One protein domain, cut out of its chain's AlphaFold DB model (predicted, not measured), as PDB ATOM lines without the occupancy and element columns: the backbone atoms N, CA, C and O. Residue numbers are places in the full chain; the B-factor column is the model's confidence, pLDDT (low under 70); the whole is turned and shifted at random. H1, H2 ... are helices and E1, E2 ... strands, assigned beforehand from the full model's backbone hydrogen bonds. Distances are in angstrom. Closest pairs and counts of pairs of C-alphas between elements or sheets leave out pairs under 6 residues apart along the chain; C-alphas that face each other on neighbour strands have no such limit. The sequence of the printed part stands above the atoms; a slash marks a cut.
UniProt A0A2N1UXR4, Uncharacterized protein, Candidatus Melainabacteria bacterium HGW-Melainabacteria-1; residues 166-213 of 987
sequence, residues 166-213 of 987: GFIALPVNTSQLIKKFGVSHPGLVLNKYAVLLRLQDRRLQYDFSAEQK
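Overview. This is residues 166 to 213 of the 987 residues of an uncharacterized protein of Candidatus Melainabacteria bacterium HGW-Melainabacteria-1 (UniProt A0A2N1UXR4). A small hairpin of two strands, E1 and E2, lies at one end of the model, and two helices, H1 and H2, stand at the other end with a gap between them. Residues 192 to 196 run across from H2 to E1, and the short last helix, H3, follows E2. The printed part has 48 residues with three named helices and two named strands, in the order H1, H2, E1, E2, H3; the sheet's order is E1 - E2, antiparallel, and the class is mixed, helices and strands. The whole is only just compact, close to loose, with a radius of gyration of the C-alphas of 11.2 A and spans of 30 by 23 by 13 A.

Arrangement. E1, residues 197 to 200, and E2, residues 203 to 206, form a hairpin, antiparallel, with 140 degrees between their directions. The C-alphas of Leu 197 and Tyr 206 face each other at 4.7 A. N 198 and O 205 are within hydrogen-bond range at 2.8 A, as are N 203 and O 200 at 2.9 A. Residues 166 to 167 pair with residues 197 to 198 of E1, antiparallel. H1, residues 172 to 181, is apart from E1 and E2. H2, residues 186 to 191, is apart from H1 and from E2. H3, residues 210 to 213, is apart from H1, H2 and E1. In H1 and H2 every O i to N i+4 pair is within hydrogen-bond range; H3 is too short for such a pair, and its one O i to N i+3 pair is out of range.

Along the chain. H1 is 14.3 A long, from C-alpha 172 at (218.850, 219.117, 194.114). H2 measures 8.7 A, E1 9.4 A, E2 10.0 A and H3 5.1 A, which ends at C-alpha 213 at (218.945, 214.710, 171.545).

Size, cuts and confidence. The two C-alphas farthest apart are those of His 185 and Asp 201, 32.3 A. The printed part has no cut, and its four links are tight. Residues 184 to 189, of which 186 to 189 belong to H2, stand free. The mean pLDDT of the printed part is 81.2; residues 166 to 168 are under 70.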
ATOM      1  N   GLY A 166     227.203 218.290 181.711       59.19
ATOM      2  CA  GLY A 166     225.757 218.169 181.570       59.19
ATOM      3  C   GLY A 166     225.060 218.116 182.930       59.19
ATOM      4  O   GLY A 166     225.517 217.435 183.848       59.19
ATOM      5  N   PHE A 167     223.939 218.819 183.037       59.62
ATOM      6  CA  PHE A 167     223.069 218.912 184.202       59.62
ATOM      7  C   PHE A 167     221.642 218.497 183.816       59.62
ATOM      8  O   PHE A 167     221.232 218.588 182.656       59.62
ATOM      9  N   ILE A 168     220.881 218.040 184.808       63.44
ATOM     10  CA  ILE A 168     219.464 217.697 184.673       63.44
ATOM     11  C   ILE A 168     218.670 218.784 185.402       63.44
ATOM     12  O   ILE A 168     219.048 219.177 186.506       63.44
ATOM     13  N   ALA A 169     217.594 219.287 184.796       70.12
ATOM     14  CA  ALA A 169     216.750 220.337 185.369       70.12
ATOM     15  C   ALA A 169     215.799 219.765 186.443       70.12
ATOM     16  O   ALA A 169     214.595 219.655 186.233       70.12
ATOM     17  N   LEU A 170     216.355 219.338 187.581       75.75
ATOM     18  CA  LEU A 170     215.633 218.664 188.664       75.75
ATOM     19  C   LEU A 170     215.977 219.244 190.044       75.75
ATOM     20  O   LEU A 170     217.093 219.737 190.232       75.75
ATOM     21  N   PRO A 171     215.086 219.082 191.046       85.00
ATOM     22  CA  PRO A 171     215.392 219.368 192.445       85.00
ATOM     23  C   PRO A 171     216.726 218.754 192.883       85.00
ATOM     24  O   PRO A 171     217.081 217.645 192.472       85.00
ATOM     25  N   VAL A 172     217.468 219.469 193.737       80.25
ATOM     26  CA  VAL A 172     218.850 219.117 194.114       80.25
ATOM     27  C   VAL A 172     218.948 217.684 194.646       80.25
ATOM     28  O   VAL A 172     219.826 216.936 194.218       80.25
ATOM     29  N   ASN A 173     218.009 217.269 195.500       85.94
ATOM     30  CA  ASN A 173     217.968 215.922 196.073       85.94
ATOM     31  C   ASN A 173     217.791 214.851 194.980       85.94
ATOM     32  O   ASN A 173     218.549 213.885 194.932       85.94
ATOM     33  N   THR A 174     216.857 215.051 194.047       84.44
ATOM     34  CA  THR A 174     216.617 214.144 192.911       84.44
ATOM     35  C   THR A 174     217.836 214.064 191.990       84.44
ATOM     36  O   THR A 174     218.247 212.974 191.598       84.44
ATOM     37  N   SER A 175     218.478 215.204 191.710       78.75
ATOM     38  CA  SER A 175     219.731 215.271 190.948       78.75
ATOM     39  C   SER A 175     220.874 214.504 191.629       78.75
ATOM     40  O   SER A 175     221.636 213.806 190.958       78.75
ATOM     41  N   GLN A 176     220.993 214.590 192.959       82.50
ATOM     42  CA  GLN A 176     221.983 213.833 193.731       82.50
ATOM     43  C   GLN A 176     221.691 212.325 193.728       82.50
ATOM     44  O   GLN A 176     222.614 211.537 193.528       82.50
ATOM     45  N   LEU A 177     220.427 211.917 193.890       85.75
ATOM     46  CA  LEU A 177     220.012 210.510 193.828       85.75
ATOM     47  C   LEU A 177     220.318 209.896 192.456       85.75
ATOM     48  O   LEU A 177     220.990 208.870 192.391       85.75
ATOM     49  N   ILE A 178     219.932 210.564 191.365       83.94
ATOM     50  CA  ILE A 178     220.224 210.120 189.991       83.94
ATOM     51  C   ILE A 178     221.736 210.055 189.730       83.94
ATOM     52  O   ILE A 178     222.214 209.124 189.085       83.94
ATOM     53  N   LYS A 179     222.517 211.003 190.264       81.06
ATOM     54  CA  LYS A 179     223.984 210.981 190.151       81.06
ATOM     55  C   LYS A 179     224.637 209.856 190.969       81.06
ATOM     56  O   LYS A 179     225.711 209.398 190.590       81.06
ATOM     57  N   LYS A 180     224.017 209.421 192.073       86.44
ATOM     58  CA  LYS A 180     224.524 208.362 192.963       86.44
ATOM     59  C   LYS A 180     224.125 206.952 192.515       86.44
ATOM     60  O   LYS A 180     224.938 206.042 192.630       86.44
ATOM     61  N   PHE A 181     222.894 206.775 192.039       86.69
ATOM     62  CA  PHE A 181     222.294 205.462 191.762       86.69
ATOM     63  C   PHE A 181     221.999 205.208 190.274       86.69
ATOM     64  O   PHE A 181     221.694 204.080 189.896       86.69
ATOM     65  N   GLY A 182     222.107 206.227 189.419       85.31
ATOM     66  CA  GLY A 182     221.746 206.131 188.006       85.31
ATOM     67  C   GLY A 182     220.233 206.136 187.773       85.31
ATOM     68  O   GLY A 182     219.453 206.588 188.609       85.31
ATOM     69  N   VAL A 183     219.828 205.668 186.589       87.75
ATOM     70  CA  VAL A 183     218.427 205.463 186.191       87.75
ATOM     71  C   VAL A 183     218.384 204.249 185.275       87.75
ATOM     72  O   VAL A 183     219.111 204.220 184.285       87.75
ATOM     73  N   SER A 184     217.528 203.283 185.594       89.19
ATOM     74  CA  SER A 184     217.295 202.067 184.808       89.19
ATOM     75  C   SER A 184     216.118 202.197 183.833       89.19
ATOM     76  O   SER A 184     216.177 201.688 182.720       89.19
ATOM     77  N   HIS A 185     215.055 202.914 184.215       92.31
ATOM     78  CA  HIS A 185     213.843 203.034 183.404       92.31
ATOM     79  C   HIS A 185     214.036 203.978 182.197       92.31
ATOM     80  O   HIS A 185     214.271 205.179 182.401       92.31
ATOM     81  N   PRO A 186     213.891 203.499 180.944       92.06
ATOM     82  CA  PRO A 186     214.133 204.317 179.754       92.06
ATOM     83  C   PRO A 186     213.150 205.492 179.660       92.06
ATOM     84  O   PRO A 186     213.582 206.627 179.463       92.06
ATOM     85  N   GLY A 187     211.860 205.264 179.933       89.81
ATOM     86  CA  GLY A 187     210.831 206.313 179.932       89.81
ATOM     87  C   GLY A 187     211.072 207.435 180.951       89.81
ATOM     88  O   GLY A 187     210.659 208.568 180.719       89.81
ATOM     89  N   LEU A 188     211.801 207.174 182.047       89.19
ATOM     90  CA  LEU A 188     212.169 208.230 183.001       89.19
ATOM     91  C   LEU A 188     213.358 209.061 182.505       89.19
ATOM     92  O   LEU A 188     213.335 210.282 182.644       89.19
ATOM     93  N   VAL A 189     214.364 208.439 181.875       88.31
ATOM     94  CA  VAL A 189     215.464 209.170 181.206       88.31
ATOM     95  C   VAL A 189     214.943 210.073 180.094       88.31
ATOM     96  O   VAL A 189     215.429 211.192 179.951       88.31
ATOM     97  N   LEU A 190     213.947 209.596 179.349       86.62
ATOM     98  CA  LEU A 190     213.268 210.337 178.295       86.62
ATOM     99  C   LEU A 190     212.417 211.495 178.839       86.62
ATOM    100  O   LEU A 190     212.714 212.658 178.569       86.62
ATOM    101  N   ASN A 191     211.389 211.193 179.636       83.25
ATOM    102  CA  ASN A 191     210.313 212.150 179.917       83.25
ATOM    103  C   ASN A 191     210.552 213.037 181.147       83.25
ATOM    104  O   ASN A 191     209.818 214.006 181.339       83.25
ATOM    105  N   LYS A 192     211.519 212.704 182.018       83.06
ATOM    106  CA  LYS A 192     211.739 213.408 183.301       83.06
ATOM    107  C   LYS A 192     213.202 213.754 183.588       83.06
ATOM    108  O   LYS A 192     213.466 214.788 184.193       83.06
ATOM    109  N   TYR A 193     214.156 212.905 183.203       83.81
ATOM    110  CA  TYR A 193     215.553 212.966 183.662       83.81
ATOM    111  C   TYR A 193     216.564 213.220 182.524       83.81
ATOM    112  O   TYR A 193     217.724 212.797 182.592       83.81
ATOM    113  N   ALA A 194     216.123 213.906 181.471       81.12
ATOM    114  CA  ALA A 194     216.935 214.247 180.312       81.12
ATOM    115  C   ALA A 194     218.022 215.288 180.646       81.12
ATOM    116  O   ALA A 194     217.768 216.303 181.298       81.12
ATOM    117  N   VAL A 195     219.249 215.054 180.172       78.50
ATOM    118  CA  VAL A 195     220.397 215.949 180.402       78.50
ATOM    119  C   VAL A 195     220.336 217.109 179.402       78.50
ATOM    120  O   VAL A 195     220.991 217.069 178.363       78.50
ATOM    121  N   LEU A 196     219.505 218.109 179.699       76.75
ATOM    122  CA  LEU A 196     219.219 219.244 178.810       76.75
ATOM    123  C   LEU A 196     219.977 220.521 179.152       76.75
ATOM    124  O   LEU A 196     219.955 221.453 178.360       76.75
ATOM    125  N   LEU A 197     220.608 220.610 180.321       76.75
ATOM    126  CA  LEU A 197     221.375 221.793 180.700       76.75
ATOM    127  C   LEU A 197     222.863 221.533 180.470       76.75
ATOM    128  O   LEU A 197     223.407 220.545 180.960       76.75
ATOM    129  N   ARG A 198     223.545 222.437 179.770       79.19
ATOM    130  CA  ARG A 198     224.999 222.426 179.586       79.19
ATOM    131  C   ARG A 198     225.594 223.643 180.287       79.19
ATOM    132  O   ARG A 198     225.118 224.761 180.105       79.19
ATOM    133  N   LEU A 199     226.639 223.440 181.090       75.50
ATOM    134  CA  LEU A 199     227.434 224.548 181.622       75.50
ATOM    135  C   LEU A 199     228.468 224.978 180.574       75.50
ATOM    136  O   LEU A 199     229.397 224.225 180.279       75.50
ATOM    137  N   GLN A 200     228.310 226.191 180.049       76.62
ATOM    138  CA  GLN A 200     229.194 226.813 179.064       76.62
ATOM    139  C   GLN A 200     229.462 228.267 179.475       76.62
ATOM    140  O   GLN A 200     228.544 228.987 179.862       76.62
ATOM    141  N   ASP A 201     230.730 228.684 179.475       80.94
ATOM    142  CA  ASP A 201     231.168 230.035 179.872       80.94
ATOM    143  C   ASP A 201     230.639 230.482 181.252       80.94
ATOM    144  O   ASP A 201     230.260 231.630 181.482       80.94
ATOM    145  N   ARG A 202     230.605 229.523 182.193       76.94
ATOM    146  CA  ARG A 202     230.030 229.629 183.553       76.94
ATOM    147  C   ARG A 202     228.523 229.940 183.605       76.94
ATOM    148  O   ARG A 202     228.006 230.204 184.688       76.94
ATOM    149  N   ARG A 203     227.804 229.856 182.483       77.19
ATOM    150  CA  ARG A 203     226.341 229.973 182.395       77.19
ATOM    151  C   ARG A 203     225.719 228.606 182.110       77.19
ATOM    152  O   ARG A 203     226.255 227.824 181.329       77.19
ATOM    153  N   LEU A 204     224.589 228.314 182.748       79.00
ATOM    154  CA  LEU A 204     223.745 227.182 182.364       79.00
ATOM    155  C   LEU A 204     222.923 227.597 181.141       79.00
ATOM    156  O   LEU A 204     222.273 228.640 181.164       79.00
ATOM    157  N   GLN A 205     222.978 226.794 180.084       81.12
ATOM    158  CA  GLN A 205     222.220 226.985 178.848       81.12
ATOM    159  C   GLN A 205     221.477 225.691 178.509       81.12
ATOM    160  O   GLN A 205     221.946 224.606 178.864       81.12
ATOM    161  N   TYR A 206     220.334 225.790 177.831       80.62
ATOM    162  CA  TYR A 206     219.642 224.610 177.319       80.62
ATOM    163  C   TYR A 206     220.316 224.096 176.040       80.62
ATOM    164  O   TYR A 206     220.614 224.859 175.127       80.62
ATOM    165  N   ASP A 207     220.544 222.789 175.990       82.06
ATOM    166  CA  ASP A 207     221.253 222.068 174.939       82.06
ATOM    167  C   ASP A 207     220.279 221.159 174.182       82.06
ATOM    168  O   ASP A 207     220.229 219.944 174.380       82.06
ATOM    169  N   PHE A 208     219.485 221.779 173.311       80.38
ATOM    170  CA  PHE A 208     218.589 221.101 172.370       80.38
ATOM    171  C   PHE A 208     219.295 220.741 171.046       80.38
ATOM    172  O   PHE A 208     218.651 220.651 170.003       80.38
ATOM    173  N   SER A 209     220.624 220.566 171.056       82.50
ATOM    174  CA  SER A 209     221.374 220.162 169.858       82.50
ATOM    175  C   SER A 209     220.956 218.770 169.374       82.50
ATOM    176  O   SER A 209     220.600 217.898 170.175       82.50
ATOM    177  N   ALA A 210     221.027 218.537 168.059       80.31
ATOM    178  CA  ALA A 210     220.693 217.244 167.463       80.31
ATOM    179  C   ALA A 210     221.563 216.120 168.055       80.31
ATOM    180  O   ALA A 210     221.059 215.045 168.373       80.31
ATOM    181  N   GLU A 211     222.842 216.402 168.311       81.81
ATOM    182  CA  GLU A 211     223.788 215.500 168.964       81.81
ATOM    183  C   GLU A 211     223.377 215.172 170.407       81.81
ATOM    184  O   GLU A 211     223.501 214.023 170.838       81.81
ATOM    185  N   GLN A 212     222.888 216.154 171.174       84.06
ATOM    186  CA  GLN A 212     222.459 215.926 172.554       84.06
ATOM    187  C   GLN A 212     221.128 215.170 172.622       84.06
ATOM    188  O   GLN A 212     221.014 214.221 173.403       84.06
ATOM    189  N   LYS A 213     220.171 215.494 171.743       85.94
ATOM    190  CA  LYS A 213     218.945 214.710 171.545       85.94
ATOM    191  C   LYS A 213     219.281 213.254 171.197       85.94
ATOM    192  O   LYS A 213     218.865 212.340 171.908       85.94
TER     193      LYS A 213